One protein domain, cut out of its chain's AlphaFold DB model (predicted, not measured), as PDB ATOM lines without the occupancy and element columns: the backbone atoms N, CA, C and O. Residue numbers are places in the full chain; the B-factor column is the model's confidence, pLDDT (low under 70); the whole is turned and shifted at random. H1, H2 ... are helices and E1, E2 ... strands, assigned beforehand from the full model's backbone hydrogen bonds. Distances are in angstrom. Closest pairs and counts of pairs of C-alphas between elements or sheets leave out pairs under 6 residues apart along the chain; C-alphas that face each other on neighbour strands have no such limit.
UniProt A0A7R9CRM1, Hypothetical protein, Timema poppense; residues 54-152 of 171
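AT A GLANCE: This is residues 54 to 152 of the 171 residues of the protein "Hypothetical protein" of Timema poppense (UniProt A0A7R9CRM1). A small three-strand wall, E1 E2 E3, has H3 over one face, running along the strands, with H1 packed on H3; the short H2 follows at the far end of H1, farthest of the named elements from the middle of the whole, and H4 packs loosely on H2. After H4 a long loop leaves this body, and its residues 128 to 134 stick out. The printed part has 99 residues, in the order H1 H2 E1 H3 E2 H4 E3; the sheet, E1 E2 E3, is antiparallel. The class is mixed, with 44 residues, under half, in named elements. It is compact, radius of gyration of the C-alphas 14.5 A, spanning 46 by 32 by 25 A.

IN THESE COORDINATES: H1, residues 57 to 66, begins at C-alpha 57 (158.053, -164.049, 290.227) and is 14.1 A long. H2 is residues 68 to 71, E1 78 to 80. H3, 89 to 96, is 10.7 A long; E2, 104 to 109, 17.2 A; H4, 115 to 121, 10.1 A. E3, 142 to 147, is 17.1 A long and ends at C-alpha 147 (165.286, -160.602, 286.898).

HOW THE PARTS SIT: N 79 and O 107 of E1 and E2 are 2.8 A apart, N 106 and O 145 of E2 and E3 2.8 A, both within hydrogen-bond range. H3 is on the sheet, over E2, at a height of 10.2 A. H1 only grazes the sheet and touches H3, closest C-alphas Thr 61 and Leu 93, 6.0 A, at a steep tilt of 47 degrees, opposite ways. H1 and H2 touch only at the corner, closest C-alphas Tyr 64 and Leu 70, 5.2 A. H2 and H4 only just touch, with 3 pairs of C-alphas within 8 A, the closest Leu 70 and Ala 117, 6.1 A. H3 and H4 are apart. In H1, H3 and H4 every O i to N i+4 pair is within hydrogen-bond range; H2 is too short for one.

THE WHOLE: The C-alphas farthest apart, Lys 100 and Ser 134, are 46.8 A apart. The printed part has no cut; the link H4 to E3 is long, 20 residues. pLDDT is under 70 at residues 54, 83 to 87, 109 to 113, 139 and 149 to 152.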
ATOM      1  N   ASN A  54     157.826-174.520 291.966       69.25
ATOM      2  CA  ASN A  54     156.965-173.618 291.203       69.25
ATOM      3  C   ASN A  54     156.795-172.231 291.844       69.25
ATOM      4  O   ASN A  54     155.866-171.518 291.470       69.25
ATOM      5  N   PHE A  55     157.616-171.843 292.827       77.31
ATOM      6  CA  PHE A  55     157.560-170.487 293.382       77.31
ATOM      7  C   PHE A  55     158.503-169.526 292.651       77.31
ATOM      8  O   PHE A  55     159.712-169.520 292.870       77.31
ATOM      9  N   TRP A  56     157.933-168.739 291.744       76.62
ATOM     10  CA  TRP A  56     158.645-167.804 290.876       76.62
ATOM     11  C   TRP A  56     158.022-166.402 290.988       76.62
ATOM     12  O   TRP A  56     157.043-166.186 291.710       76.62
ATOM     13  N   PHE A  57     158.582-165.422 290.268       77.12
ATOM     14  CA  PHE A  57     158.053-164.049 290.227       77.12
ATOM     15  C   PHE A  57     156.568-164.004 289.857       77.12
ATOM     16  O   PHE A  57     155.840-163.134 290.338       77.12
ATOM     17  N   ASP A  58     156.114-164.961 289.050       75.62
ATOM     18  CA  ASP A  58     154.737-165.058 288.586       75.62
ATOM     19  C   ASP A  58     153.760-165.316 289.730       75.62
ATOM     20  O   ASP A  58     152.680-164.741 289.727       75.62
ATOM     21  N   ASN A  59     154.127-166.084 290.758       82.25
ATOM     22  CA  ASN A  59     153.237-166.365 291.889       82.25
ATOM     23  C   ASN A  59     152.936-165.091 292.686       82.25
ATOM     24  O   ASN A  59     151.794-164.845 293.077       82.25
ATOM     25  N   ILE A  60     153.961-164.263 292.908       82.12
ATOM     26  CA  ILE A  60     153.805-162.968 293.578       82.12
ATOM     27  C   ILE A  60     153.083-161.989 292.657       82.12
ATOM     28  O   ILE A  60     152.135-161.335 293.079       82.12
ATOM     29  N   THR A  61     153.477-161.917 291.388       82.38
ATOM     30  CA  THR A  61     152.869-161.014 290.405       82.38
ATOM     31  C   THR A  61     151.379-161.316 290.233       82.38
ATOM     32  O   THR A  61     150.557-160.414 290.357       82.38
ATOM     33  N   GLN A  62     151.001-162.581 290.046       82.75
ATOM     34  CA  GLN A  62     149.606-163.011 289.924       82.75
ATOM     35  C   GLN A  62     148.792-162.693 291.176       82.75
ATOM     36  O   GLN A  62     147.668-162.218 291.036       82.75
ATOM     37  N   LEU A  63     149.351-162.874 292.378       84.50
ATOM     38  CA  LEU A  63     148.662-162.527 293.621       84.50
ATOM     39  C   LEU A  63     148.235-161.051 293.639       84.50
ATOM     40  O   LEU A  63     147.078-160.756 293.922       84.50
ATOM     41  N   TYR A  64     149.148-160.134 293.314       81.88
ATOM     42  CA  TYR A  64     148.850-158.697 293.292       81.88
ATOM     43  C   TYR A  64     147.976-158.279 292.100       81.88
ATOM     44  O   TYR A  64     147.241-157.302 292.206       81.88
ATOM     45  N   LEU A  65     148.034-158.995 290.969       82.06
ATOM     46  CA  LEU A  65     147.230-158.683 289.782       82.06
ATOM     47  C   LEU A  65     145.788-159.219 289.851       82.06
ATOM     48  O   LEU A  65     144.924-158.661 289.176       82.06
ATOM     49  N   GLN A  66     145.539-160.312 290.584       83.12
ATOM     50  CA  GLN A  66     144.243-161.011 290.617       83.12
ATOM     51  C   GLN A  66     143.415-160.732 291.875       83.12
ATOM     52  O   GLN A  66     142.191-160.826 291.819       83.12
ATOM     53  N   ASP A  67     144.045-160.426 293.010       82.50
ATOM     54  CA  ASP A  67     143.315-160.105 294.236       82.50
ATOM     55  C   ASP A  67     142.806-158.660 294.162       82.50
ATOM     56  O   ASP A  67     143.591-157.712 294.209       82.50
ATOM     57  N   GLU A  68     141.484-158.483 294.063       80.06
ATOM     58  CA  GLU A  68     140.829-157.167 293.991       80.06
ATOM     59  C   GLU A  68     141.244-156.233 295.136       80.06
ATOM     60  O   GLU A  68     141.296-155.020 294.956       80.06
ATOM     61  N   LYS A  69     141.593-156.781 296.308       79.31
ATOM     62  CA  LYS A  69     142.034-155.986 297.465       79.31
ATOM     63  C   LYS A  69     143.494-155.556 297.379       79.31
ATOM     64  O   LYS A  69     143.905-154.729 298.184       79.31
ATOM     65  N   LEU A  70     144.272-156.148 296.472       78.00
ATOM     66  CA  LEU A  70     145.694-155.861 296.274       78.00
ATOM     67  C   LEU A  70     145.969-155.023 295.027       78.00
ATOM     68  O   LEU A  70     147.011-154.374 294.955       78.00
ATOM     69  N   VAL A  71     145.045-155.017 294.063       76.56
ATOM     70  CA  VAL A  71     145.152-154.227 292.827       76.56
ATOM     71  C   VAL A  71     145.244-152.728 293.120       76.56
ATOM     72  O   VAL A  71     146.019-152.029 292.470       76.56
ATOM     73  N   ASP A  72     144.507-152.254 294.125       73.50
ATOM     74  CA  ASP A  72     144.507-150.848 294.544       73.50
ATOM     75  C   ASP A  72     145.566-150.543 295.620       73.50
ATOM     76  O   ASP A  72     145.680-149.407 296.091       73.50
ATOM     77  N   THR A  73     146.365-151.539 296.025       75.62
ATOM     78  CA  THR A  73     147.400-151.336 297.037       75.62
ATOM     79  C   THR A  73     148.532-150.479 296.486       75.62
ATOM     80  O   THR A  73     149.273-150.872 295.582       75.62
ATOM     81  N   VAL A  74     148.761-149.337 297.132       75.44
ATOM     82  CA  VAL A  74     149.923-148.488 296.869       75.44
ATOM     83  C   VAL A  74     150.986-148.731 297.947       75.44
ATOM     84  O   VAL A  74     150.737-148.467 299.128       75.44
ATOM     85  N   PRO A  75     152.187-149.223 297.591       76.12
ATOM     86  CA  PRO A  75     153.263-149.376 298.562       76.12
ATOM     87  C   PRO A  75     153.750-148.004 299.043       76.12
ATOM     88  O   PRO A  75     153.892-147.077 298.247       76.12
ATOM     89  N   CYS A  76     154.102-147.882 300.329       74.62
ATOM     90  CA  CYS A  76     154.627-146.615 300.860       74.62
ATOM     91  C   CYS A  76     155.926-146.185 300.160       74.62
ATOM     92  O   CYS A  76     156.228-144.999 300.042       74.62
ATOM     93  N   ILE A  77     156.745-147.166 299.771       77.75
ATOM     94  CA  ILE A  77     158.033-146.969 299.111       77.75
ATOM     95  C   ILE A  77     158.133-148.005 297.999       77.75
ATOM     96  O   ILE A  77     158.087-149.200 298.278       77.75
ATOM     97  N   LEU A  78     158.312-147.540 296.762       81.44
ATOM     98  CA  LEU A  78     158.588-148.360 295.584       81.44
ATOM     99  C   LEU A  78     159.912-147.903 294.971       81.44
ATOM    100  O   LEU A  78     160.052-146.749 294.571       81.44
ATOM    101  N   THR A  79     160.891-148.800 294.903       82.88
ATOM    102  CA  THR A  79     162.202-148.544 294.296       82.88
ATOM    103  C   THR A  79     162.432-149.532 293.163       82.88
ATOM    104  O   THR A  79     162.378-150.740 293.371       82.88
ATOM    105  N   THR A  80     162.712-149.028 291.964       84.06
ATOM    106  CA  THR A  80     162.993-149.847 290.778       84.06
ATOM    107  C   THR A  80     163.924-149.103 289.814       84.06
ATOM    108  O   THR A  80     164.013-147.875 289.850       84.06
ATOM    109  N   ASN A  81     164.646-149.836 288.960       82.69
ATOM    110  CA  ASN A  81     165.424-149.269 287.851       82.69
ATOM    111  C   ASN A  81     164.557-148.855 286.659       82.69
ATOM    112  O   ASN A  81     165.023-148.106 285.796       82.69
ATOM    113  N   LEU A  82     163.331-149.364 286.565       79.56
ATOM    114  CA  LEU A  82     162.402-148.917 285.543       79.56
ATOM    115  C   LEU A  82     161.871-147.545 285.961       79.56
ATOM    116  O   LEU A  82     161.710-147.269 287.141       79.56
ATOM    117  N   ARG A  83     161.606-146.660 284.999       69.62
ATOM    118  CA  ARG A  83     160.783-145.473 285.260       69.62
ATOM    119  C   ARG A  83     159.327-145.894 285.077       69.62
ATOM    120  O   ARG A  83     158.896-145.989 283.920       69.62
ATOM    121  N   PRO A  84     158.582-146.235 286.139       62.72
ATOM    122  CA  PRO A  84     157.139-146.265 286.036       62.72
ATOM    123  C   PRO A  84     156.680-144.805 285.909       62.72
ATOM    124  O   PRO A  84     157.222-143.913 286.560       62.72
ATOM    125  N   GLY A  85     155.737-144.521 285.010       59.12
ATOM    126  CA  GLY A  85     155.179-143.167 284.857       59.12
ATOM    127  C   GLY A  85     154.423-142.670 286.102       59.12
ATOM    128  O   GLY A  85     153.982-141.527 286.128       59.12
ATOM    129  N   SER A  86     154.288-143.525 287.119       63.34
ATOM    130  CA  SER A  86     153.617-143.327 288.404       63.34
ATOM    131  C   SER A  86     154.291-144.198 289.478       63.34
ATOM    132  O   SER A  86     155.020-145.131 289.154       63.34
ATOM    133  N   SER A  87     154.034-143.957 290.764       64.25
ATOM    134  CA  SER A  87     154.449-144.845 291.870       64.25
ATOM    135  C   SER A  87     153.580-146.111 291.992       64.25
ATOM    136  O   SER A  87     153.431-146.661 293.079       64.25
ATOM    137  N   ASP A  88     152.965-146.540 290.891       76.50
ATOM    138  CA  ASP A  88     151.977-147.612 290.861       76.50
ATOM    139  C   ASP A  88     152.656-148.986 290.734       76.50
ATOM    140  O   ASP A  88     153.295-149.305 289.723       76.50
ATOM    141  N   LEU A  89     152.508-149.803 291.779       80.31
ATOM    142  CA  LEU A  89     152.992-151.180 291.813       80.31
ATOM    143  C   LEU A  89     152.288-152.039 290.756       80.31
ATOM    144  O   LEU A  89     152.944-152.852 290.108       80.31
ATOM    145  N   HIS A  90     150.994-151.828 290.520       82.75
ATOM    146  CA  HIS A  90     150.214-152.586 289.542       82.75
ATOM    147  C   HIS A  90     150.724-152.359 288.120       82.75
ATOM    148  O   HIS A  90     150.967-153.307 287.370       82.75
ATOM    149  N   ALA A  91     150.965-151.096 287.754       82.81
ATOM    150  CA  ALA A  91     151.568-150.744 286.472       82.81
ATOM    151  C   ALA A  91     152.963-151.366 286.296       82.81
ATOM    152  O   ALA A  91     153.304-151.817 285.199       82.81
ATOM    153  N   PHE A  92     153.765-151.418 287.365       85.00
ATOM    154  CA  PHE A  92     155.063-152.088 287.341       85.00
ATOM    155  C   PHE A  92     154.921-153.602 287.115       85.00
ATOM    156  O   PHE A  92     155.560-154.146 286.216       85.00
ATOM    157  N   LEU A  93     154.053-154.269 287.878       86.12
ATOM    158  CA  LEU A  93     153.812-155.711 287.793       86.12
ATOM    159  C   LEU A  93     153.292-156.130 286.411       86.12
ATOM    160  O   LEU A  93     153.800-157.076 285.812       86.12
ATOM    161  N   LYS A  94     152.357-155.367 285.833       85.06
ATOM    162  CA  LYS A  94     151.901-155.574 284.446       85.06
ATOM    163  C   LYS A  94     153.034-155.456 283.432       85.06
ATOM    164  O   LYS A  94     153.043-156.167 282.429       85.06
ATOM    165  N   ARG A  95     153.975-154.544 283.674       84.00
ATOM    166  CA  ARG A  95     155.100-154.283 282.779       84.00
ATOM    167  C   ARG A  95     156.123-155.420 282.805       84.00
ATOM    168  O   ARG A  95     156.553-155.833 281.731       84.00
ATOM    169  N   ILE A  96     156.479-155.940 283.980       85.69
ATOM    170  CA  ILE A  96     157.420-157.071 284.098       85.69
ATOM    171  C   ILE A  96     156.820-158.406 283.645       85.69
ATOM    172  O   ILE A  96     157.564-159.287 283.237       85.69
ATOM    173  N   ASN A  97     155.489-158.531 283.624       82.19
ATOM    174  CA  ASN A  97     154.799-159.688 283.047       82.19
ATOM    175  C   ASN A  97     154.923-159.754 281.505       82.19
ATOM    176  O   ASN A  97     154.456-160.696 280.869       82.19
ATOM    177  N   SER A  98     155.521-158.740 280.863       79.62
ATOM    178  CA  SER A  98     155.834-158.776 279.435       79.62
ATOM    179  C   SER A  98     157.198-159.437 279.197       79.62
ATOM    180  O   SER A  98     158.196-158.953 279.731       79.62
ATOM    181  N   PRO A  99     157.309-160.432 278.294       74.31
ATOM    182  CA  PRO A  99     158.569-161.138 278.024       74.31
ATOM    183  C   PRO A  99     159.664-160.254 277.397       74.31
ATOM    184  O   PRO A  99     160.782-160.705 277.179       74.31
ATOM    185  N   LYS A 100     159.355-158.992 277.074       78.81
ATOM    186  CA  LYS A 100     160.296-158.018 276.498       78.81
ATOM    187  C   LYS A 100     161.186-157.334 277.541       78.81
ATOM    188  O   LYS A 100     162.071-156.577 277.152       78.81
ATOM    189  N   ILE A 101     160.908-157.506 278.834       81.12
ATOM    190  CA  ILE A 101     161.623-156.830 279.921       81.12
ATOM    191  C   ILE A 101     162.231-157.889 280.831       81.12
ATOM    192  O   ILE A 101     161.598-158.381 281.757       81.12
ATOM    193  N   ASP A 102     163.486-158.214 280.563       79.62
ATOM    194  CA  ASP A 102     164.259-159.238 281.261       79.62
ATOM    195  C   ASP A 102     165.168-158.665 282.357       79.62
ATOM    196  O   ASP A 102     165.444-159.385 283.311       79.62
ATOM    197  N   LYS A 103     165.562-157.378 282.270       86.12
ATOM    198  CA  LYS A 103     166.476-156.692 283.213       86.12
ATOM    199  C   LYS A 103     165.790-155.681 284.129       86.12
ATOM    200  O   LYS A 103     165.682-154.487 283.815       86.12
ATOM    201  N   TRP A 104     165.379-156.117 285.309       86.81
ATOM    202  CA  TRP A 104     164.703-155.262 286.279       86.81
ATOM    203  C   TRP A 104     164.960-155.687 287.720       86.81
ATOM    204  O   TRP A 104     165.148-156.860 288.020       86.81
ATOM    205  N   PHE A 105     164.918-154.712 288.623       87.75
ATOM    206  CA  PHE A 105     164.739-154.950 290.046       87.75
ATOM    207  C   PHE A 105     163.533-154.162 290.534       87.75
ATOM    208  O   PHE A 105     163.228-153.072 290.032       87.75
ATOM    209  N   VAL A 106     162.869-154.694 291.545       85.38
ATOM    210  CA  VAL A 106     161.889-153.954 292.322       85.38
ATOM    211  C   VAL A 106     162.029-154.300 293.788       85.38
ATOM    212  O   VAL A 106     162.216-155.451 294.174       85.38
ATOM    213  N   HIS A 107     161.948-153.267 294.602       85.44
ATOM    214  CA  HIS A 107     161.899-153.351 296.042       85.44
ATOM    215  C   HIS A 107     160.727-152.500 296.509       85.44
ATOM    216  O   HIS A 107     160.642-151.323 296.140       85.44
ATOM    217  N   TRP A 108     159.838-153.073 297.318       83.94
ATOM    218  CA  TRP A 108     158.769-152.294 297.923       83.94
ATOM    219  C   TRP A 108     158.496-152.599 299.392       83.94
ATOM    220  O   TRP A 108     158.618-153.726 299.879       83.94
ATOM    221  N   LEU A 109     158.132-151.503 300.058       69.81
ATOM    222  CA  LEU A 109     157.556-151.354 301.388       69.81
ATOM    223  C   LEU A 109     156.113-151.853 301.471       69.81
ATOM    224  O   LEU A 109     155.223-151.073 301.146       69.81
ATOM    225  N   GLY A 110     155.845-153.080 301.925       59.97
ATOM    226  CA  GLY A 110     154.474-153.539 302.199       59.97
ATOM    227  C   GLY A 110     153.915-153.074 303.551       59.97
ATOM    228  O   GLY A 110     152.792-153.407 303.902       59.97
ATOM    229  N   GLN A 111     154.693-152.347 304.352       59.53
ATOM    230  CA  GLN A 111     154.347-152.017 305.733       59.53
ATOM    231  C   GLN A 111     153.725-150.636 305.891       59.53
ATOM    232  O   GLN A 111     154.159-149.705 305.232       59.53
ATOM    233  N   ASN A 112     152.793-150.500 306.839       56.09
ATOM    234  CA  ASN A 112     152.156-149.257 307.297       56.09
ATOM    235  C   ASN A 112     151.183-148.583 306.309       56.09
ATOM    236  O   ASN A 112     150.392-147.769 306.771       56.09
ATOM    237  N   CYS A 113     151.172-148.946 305.018       65.00
ATOM    238  CA  CYS A 113     150.214-148.389 304.044       65.00
ATOM    239  C   CYS A 113     149.056-149.328 303.664       65.00
ATOM    240  O   CYS A 113     147.987-148.820 303.344       65.00
ATOM    241  N   ASP A 114     149.210-150.660 303.730       75.62
ATOM    242  CA  ASP A 114     148.108-151.584 303.410       75.62
ATOM    243  C   ASP A 114     148.197-152.931 304.152       75.62
ATOM    244  O   ASP A 114     149.091-153.753 303.937       75.62
ATOM    245  N   ILE A 115     147.227-153.182 305.035       78.88
ATOM    246  CA  ILE A 115     147.141-154.417 305.823       78.88
ATOM    247  C   ILE A 115     146.774-155.650 304.978       78.88
ATOM    248  O   ILE A 115     147.102-156.776 305.370       78.88
ATOM    249  N   HIS A 116     146.107-155.474 303.836       83.12
ATOM    250  CA  HIS A 116     145.724-156.564 302.943       83.12
ATOM    251  C   HIS A 116     146.957-157.184 302.290       83.12
ATOM    252  O   HIS A 116     147.124-158.405 302.369       83.12
ATOM    253  N   ALA A 117     147.882-156.364 301.785       79.50
ATOM    254  CA  ALA A 117     149.148-156.842 301.228       79.50
ATOM    255  C   ALA A 117     150.018-157.558 302.270       79.50
ATOM    256  O   ALA A 117     150.571-158.626 301.995       79.50
ATOM    257  N   VAL A 118     150.081-157.040 303.505       79.31
ATOM    258  CA  VAL A 118     150.800-157.712 304.604       79.31
ATOM    259  C   VAL A 118     150.227-159.105 304.865       79.31
ATOM    260  O   VAL A 118     150.982-160.074 304.977       79.31
ATOM    261  N   LYS A 119     148.898-159.225 304.954       83.31
ATOM    262  CA  LYS A 119     148.219-160.505 305.195       83.31
ATOM    263  C   LYS A 119     148.383-161.477 304.030       83.31
ATOM    264  O   LYS A 119     148.550-162.668 304.274       83.31
ATOM    265  N   ALA A 120     148.348-160.989 302.794       84.50
ATOM    266  CA  ALA A 120     148.504-161.823 301.612       84.50
ATOM    267  C   ALA A 120     149.914-162.431 301.532       84.50
ATOM    268  O   ALA A 120     150.048-163.639 301.350       84.50
ATOM    269  N   LEU A 121     150.957-161.632 301.787       82.19
ATOM    270  CA  LEU A 121     152.348-162.101 301.795       82.19
ATOM    271  C   LEU A 121     152.659-163.084 302.935       82.19
ATOM    272  O   LEU A 121     153.465-163.994 302.749       82.19
ATOM    273  N   ARG A 122     151.994-162.958 304.092       84.75
ATOM    274  CA  ARG A 122     152.131-163.884 305.237       84.75
ATOM    275  C   ARG A 122     151.701-165.325 304.940       84.75
ATOM    276  O   ARG A 122     151.900-166.194 305.779       84.75
ATOM    277  N   LYS A 123     151.112-165.594 303.772       84.00
ATOM    278  CA  LYS A 123     150.832-166.959 303.310       84.00
ATOM    279  C   LYS A 123     152.088-167.684 302.807       84.00
ATOM    280  O   LYS A 123     152.098-168.909 302.795       84.00
ATOM    281  N   PHE A 124     153.123-166.950 302.389       82.75
ATOM    282  CA  PHE A 124     154.313-167.521 301.746       82.75
ATOM    283  C   PHE A 124     155.467-167.803 302.701       82.75
ATOM    284  O   PHE A 124     156.267-168.698 302.447       82.75
ATOM    285  N   TYR A 125     155.552-167.056 303.795       84.69
ATOM    286  CA  TYR A 125     156.601-167.213 304.790       84.69
ATOM    287  C   TYR A 125     155.976-167.418 306.166       84.69
ATOM    288  O   TYR A 125     154.886-166.921 306.457       84.69
ATOM    289  N   GLN A 126     156.679-168.143 307.027       86.00
ATOM    290  CA  GLN A 126     156.246-168.407 308.397       86.00
ATOM    291  C   GLN A 126     157.265-167.853 309.389       86.00
ATOM    292  O   GLN A 126     158.384-167.491 309.022       86.00
ATOM    293  N   ARG A 127     156.881-167.780 310.667       86.62
ATOM    294  CA  ARG A 127     157.841-167.476 311.732       86.62
ATOM    295  C   ARG A 127     158.925-168.573 311.732       86.62
ATOM    296  O   ARG A 127     158.555-169.741 311.840       86.62
ATOM    297  N   PRO A 128     160.222-168.229 311.630       89.19
ATOM    298  CA  PRO A 128     161.301-169.206 311.744       89.19
ATOM    299  C   PRO A 128     161.280-169.940 313.090       89.19
ATOM    300  O   PRO A 128     160.942-169.342 314.113       89.19
ATOM    301  N   TYR A 129     161.683-171.213 313.096       90.31
ATOM    302  CA  TYR A 129     161.606-172.095 314.271       90.31
ATOM    303  C   TYR A 129     162.416-171.585 315.477       90.31
ATOM    304  O   TYR A 129     162.056-171.841 316.623       90.31
ATOM    305  N   PHE A 130     163.501-170.848 315.223       89.94
ATOM    306  CA  PHE A 130     164.401-170.332 316.253       89.94
ATOM    307  C   PHE A 130     163.867-169.075 316.951       89.94
ATOM    308  O   PHE A 130     164.492-168.607 317.897       89.94
ATOM    309  N   LEU A 131     162.749-168.491 316.497       89.12
ATOM    310  CA  LEU A 131     162.124-167.342 317.156       89.12
ATOM    311  C   LEU A 131     161.022-167.795 318.116       89.12
ATOM    312  O   LEU A 131     160.068-168.465 317.719       89.12
ATOM    313  N   SER A 132     161.110-167.345 319.370       86.62
ATOM    314  CA  SER A 132     160.087-167.611 320.386       86.62
ATOM    315  C   SER A 132     158.722-167.007 320.025       86.62
ATOM    316  O   SER A 132     158.618-165.961 319.374       86.62
ATOM    317  N   SER A 133     157.648-167.638 320.509       83.94
ATOM    318  CA  SER A 133     156.278-167.129 320.392       83.94
ATOM    319  C   SER A 133     156.069-165.788 321.100       83.94
ATOM    320  O   SER A 133     155.193-165.027 320.686       83.94
ATOM    321  N   SER A 134     156.905-165.478 322.096       83.06
ATOM    322  CA  SER A 134     156.938-164.196 322.806       83.06
ATOM    323  C   SER A 134     157.389-163.026 321.924       83.06
ATOM    324  O   SER A 134     157.099-161.876 322.246       83.06
ATOM    325  N   VAL A 135     158.078-163.288 320.806       82.69
ATOM    326  CA  VAL A 135     158.503-162.242 319.870       82.69
ATOM    327  C   VAL A 135     157.307-161.810 319.024       82.69
ATOM    328  O   VAL A 135     156.741-162.608 318.264       82.69
ATOM    329  N   SER A 136     156.930-160.532 319.129       78.25
ATOM    330  CA  SER A 136     155.861-159.960 318.307       78.25
ATOM    331  C   SER A 136     156.151-160.196 316.822       78.25
ATOM    332  O   SER A 136     157.269-159.934 316.373       78.25
ATOM    333  N   PRO A 137     155.162-160.639 316.024       73.06
ATOM    334  CA  PRO A 137     155.315-160.699 314.580       73.06
ATOM    335  C   PRO A 137     155.761-159.345 314.028       73.06
ATOM    336  O   PRO A 137     155.272-158.296 314.461       73.06
ATOM    337  N   ALA A 138     156.657-159.373 313.043       72.19
ATOM    338  CA  ALA A 138     157.007-158.172 312.309       72.19
ATOM    339  C   ALA A 138     155.738-157.606 311.665       72.19
ATOM    340  O   ALA A 138     154.979-158.311 310.990       72.19
ATOM    341  N   HIS A 139     155.497-156.318 311.882       69.94
ATOM    342  CA  HIS A 139     154.354-155.637 311.293       69.94
ATOM    343  C   HIS A 139     154.594-155.316 309.804       69.94
ATOM    344  O   HIS A 139     153.655-154.883 309.144       69.94
ATOM    345  N   PHE A 140     155.818-155.540 309.287       74.56
ATOM    346  CA  PHE A 140     156.257-155.275 307.914       74.56
ATOM    347  C   PHE A 140     156.428-156.534 307.114       74.56
ATOM    348  O   PHE A 140     156.921-157.528 307.634       74.56
ATOM    349  N   ASN A 141     156.228-156.357 305.806       77.56
ATOM    350  CA  ASN A 141     156.922-157.124 304.792       77.56
ATOM    351  C   ASN A 141     157.686-156.207 303.844       77.56
ATOM    352  O   ASN A 141     157.215-155.130 303.478       77.56
ATOM    353  N   TRP A 142     158.847-156.685 303.436       81.88
ATOM    354  CA  TRP A 142     159.663-156.132 302.374       81.88
ATOM    355  C   TRP A 142     159.758-157.206 301.303       81.88
ATOM    356  O   TRP A 142     160.004-158.372 301.615       81.88
ATOM    357  N   VAL A 143     159.491-156.829 300.057       84.31
ATOM    358  CA  VAL A 143     159.635-157.744 298.928       84.31
ATOM    359  C   VAL A 143     160.685-157.173 298.000       84.31
ATOM    360  O   VAL A 143     160.612-156.010 297.599       84.31
ATOM    361  N   LEU A 144     161.672-158.006 297.692       86.94
ATOM    362  CA  LEU A 144     162.723-157.734 296.729       86.94
ATOM    363  C   LEU A 144     162.632-158.799 295.640       86.94
ATOM    364  O   LEU A 144     162.748-159.988 295.923       86.94
ATOM    365  N   MET A 145     162.425-158.366 294.403       86.88
ATOM    366  CA  MET A 145     162.416-159.235 293.231       86.88
ATOM    367  C   MET A 145     163.350-158.657 292.178       86.88
ATOM    368  O   MET A 145     163.467-157.437 292.035       86.88
ATOM    369  N   SER A 146     164.019-159.531 291.437       87.62
ATOM    370  CA  SER A 146     164.960-159.117 290.407       87.62
ATOM    371  C   SER A 146     165.080-160.187 289.335       87.62
ATOM    372  O   SER A 146     165.330-161.342 289.657       87.62
ATOM    373  N   SER A 147     164.995-159.778 288.073       85.69
ATOM    374  CA  SER A 147     165.286-160.602 286.898       85.69
ATOM    375  C   SER A 147     166.404-159.929 286.108       85.69
ATOM    376  O   SER A 147     166.335-158.723 285.888       85.69
ATOM    377  N   ASP A 148     167.452-160.679 285.761       75.25
ATOM    378  CA  ASP A 148     168.639-160.272 284.973       75.25
ATOM    379  C   ASP A 148     169.116-158.796 285.106       75.25
ATOM    380  O   ASP A 148     169.542-158.134 284.157       75.25
ATOM    381  N   TYR A 149     169.051-158.223 286.311       68.50
ATOM    382  CA  TYR A 149     169.467-156.846 286.572       68.50
ATOM    383  C   TYR A 149     170.990-156.743 286.758       68.50
ATOM    384  O   TYR A 149     171.561-157.410 287.620       68.50
ATOM    385  N   THR A 150     171.660-155.849 286.010       64.75
ATOM    386  CA  THR A 150     173.108-155.589 286.162       64.75
ATOM    387  C   THR A 150     173.478-154.101 286.116       64.75
ATOM    388  O   THR A 150     173.184-153.384 285.162       64.75
ATOM    389  N   THR A 151     174.246-153.646 287.111       60.41
ATOM    390  CA  THR A 151     175.105-152.454 287.012       60.41
ATOM    391  C   THR A 151     176.451-152.785 287.658       60.41
ATOM    392  O   THR A 151     176.528-152.861 288.880       60.41
ATOM    393  N   LYS A 152     177.504-153.014 286.857       56.16
ATOM    394  CA  LYS A 152     178.835-153.537 287.265       56.16
ATOM    395  C   LYS A 152     179.608-152.739 288.342       56.16
ATOM    396  O   LYS A 152     180.765-153.047 288.590       56.16
TER     397      LYS A 152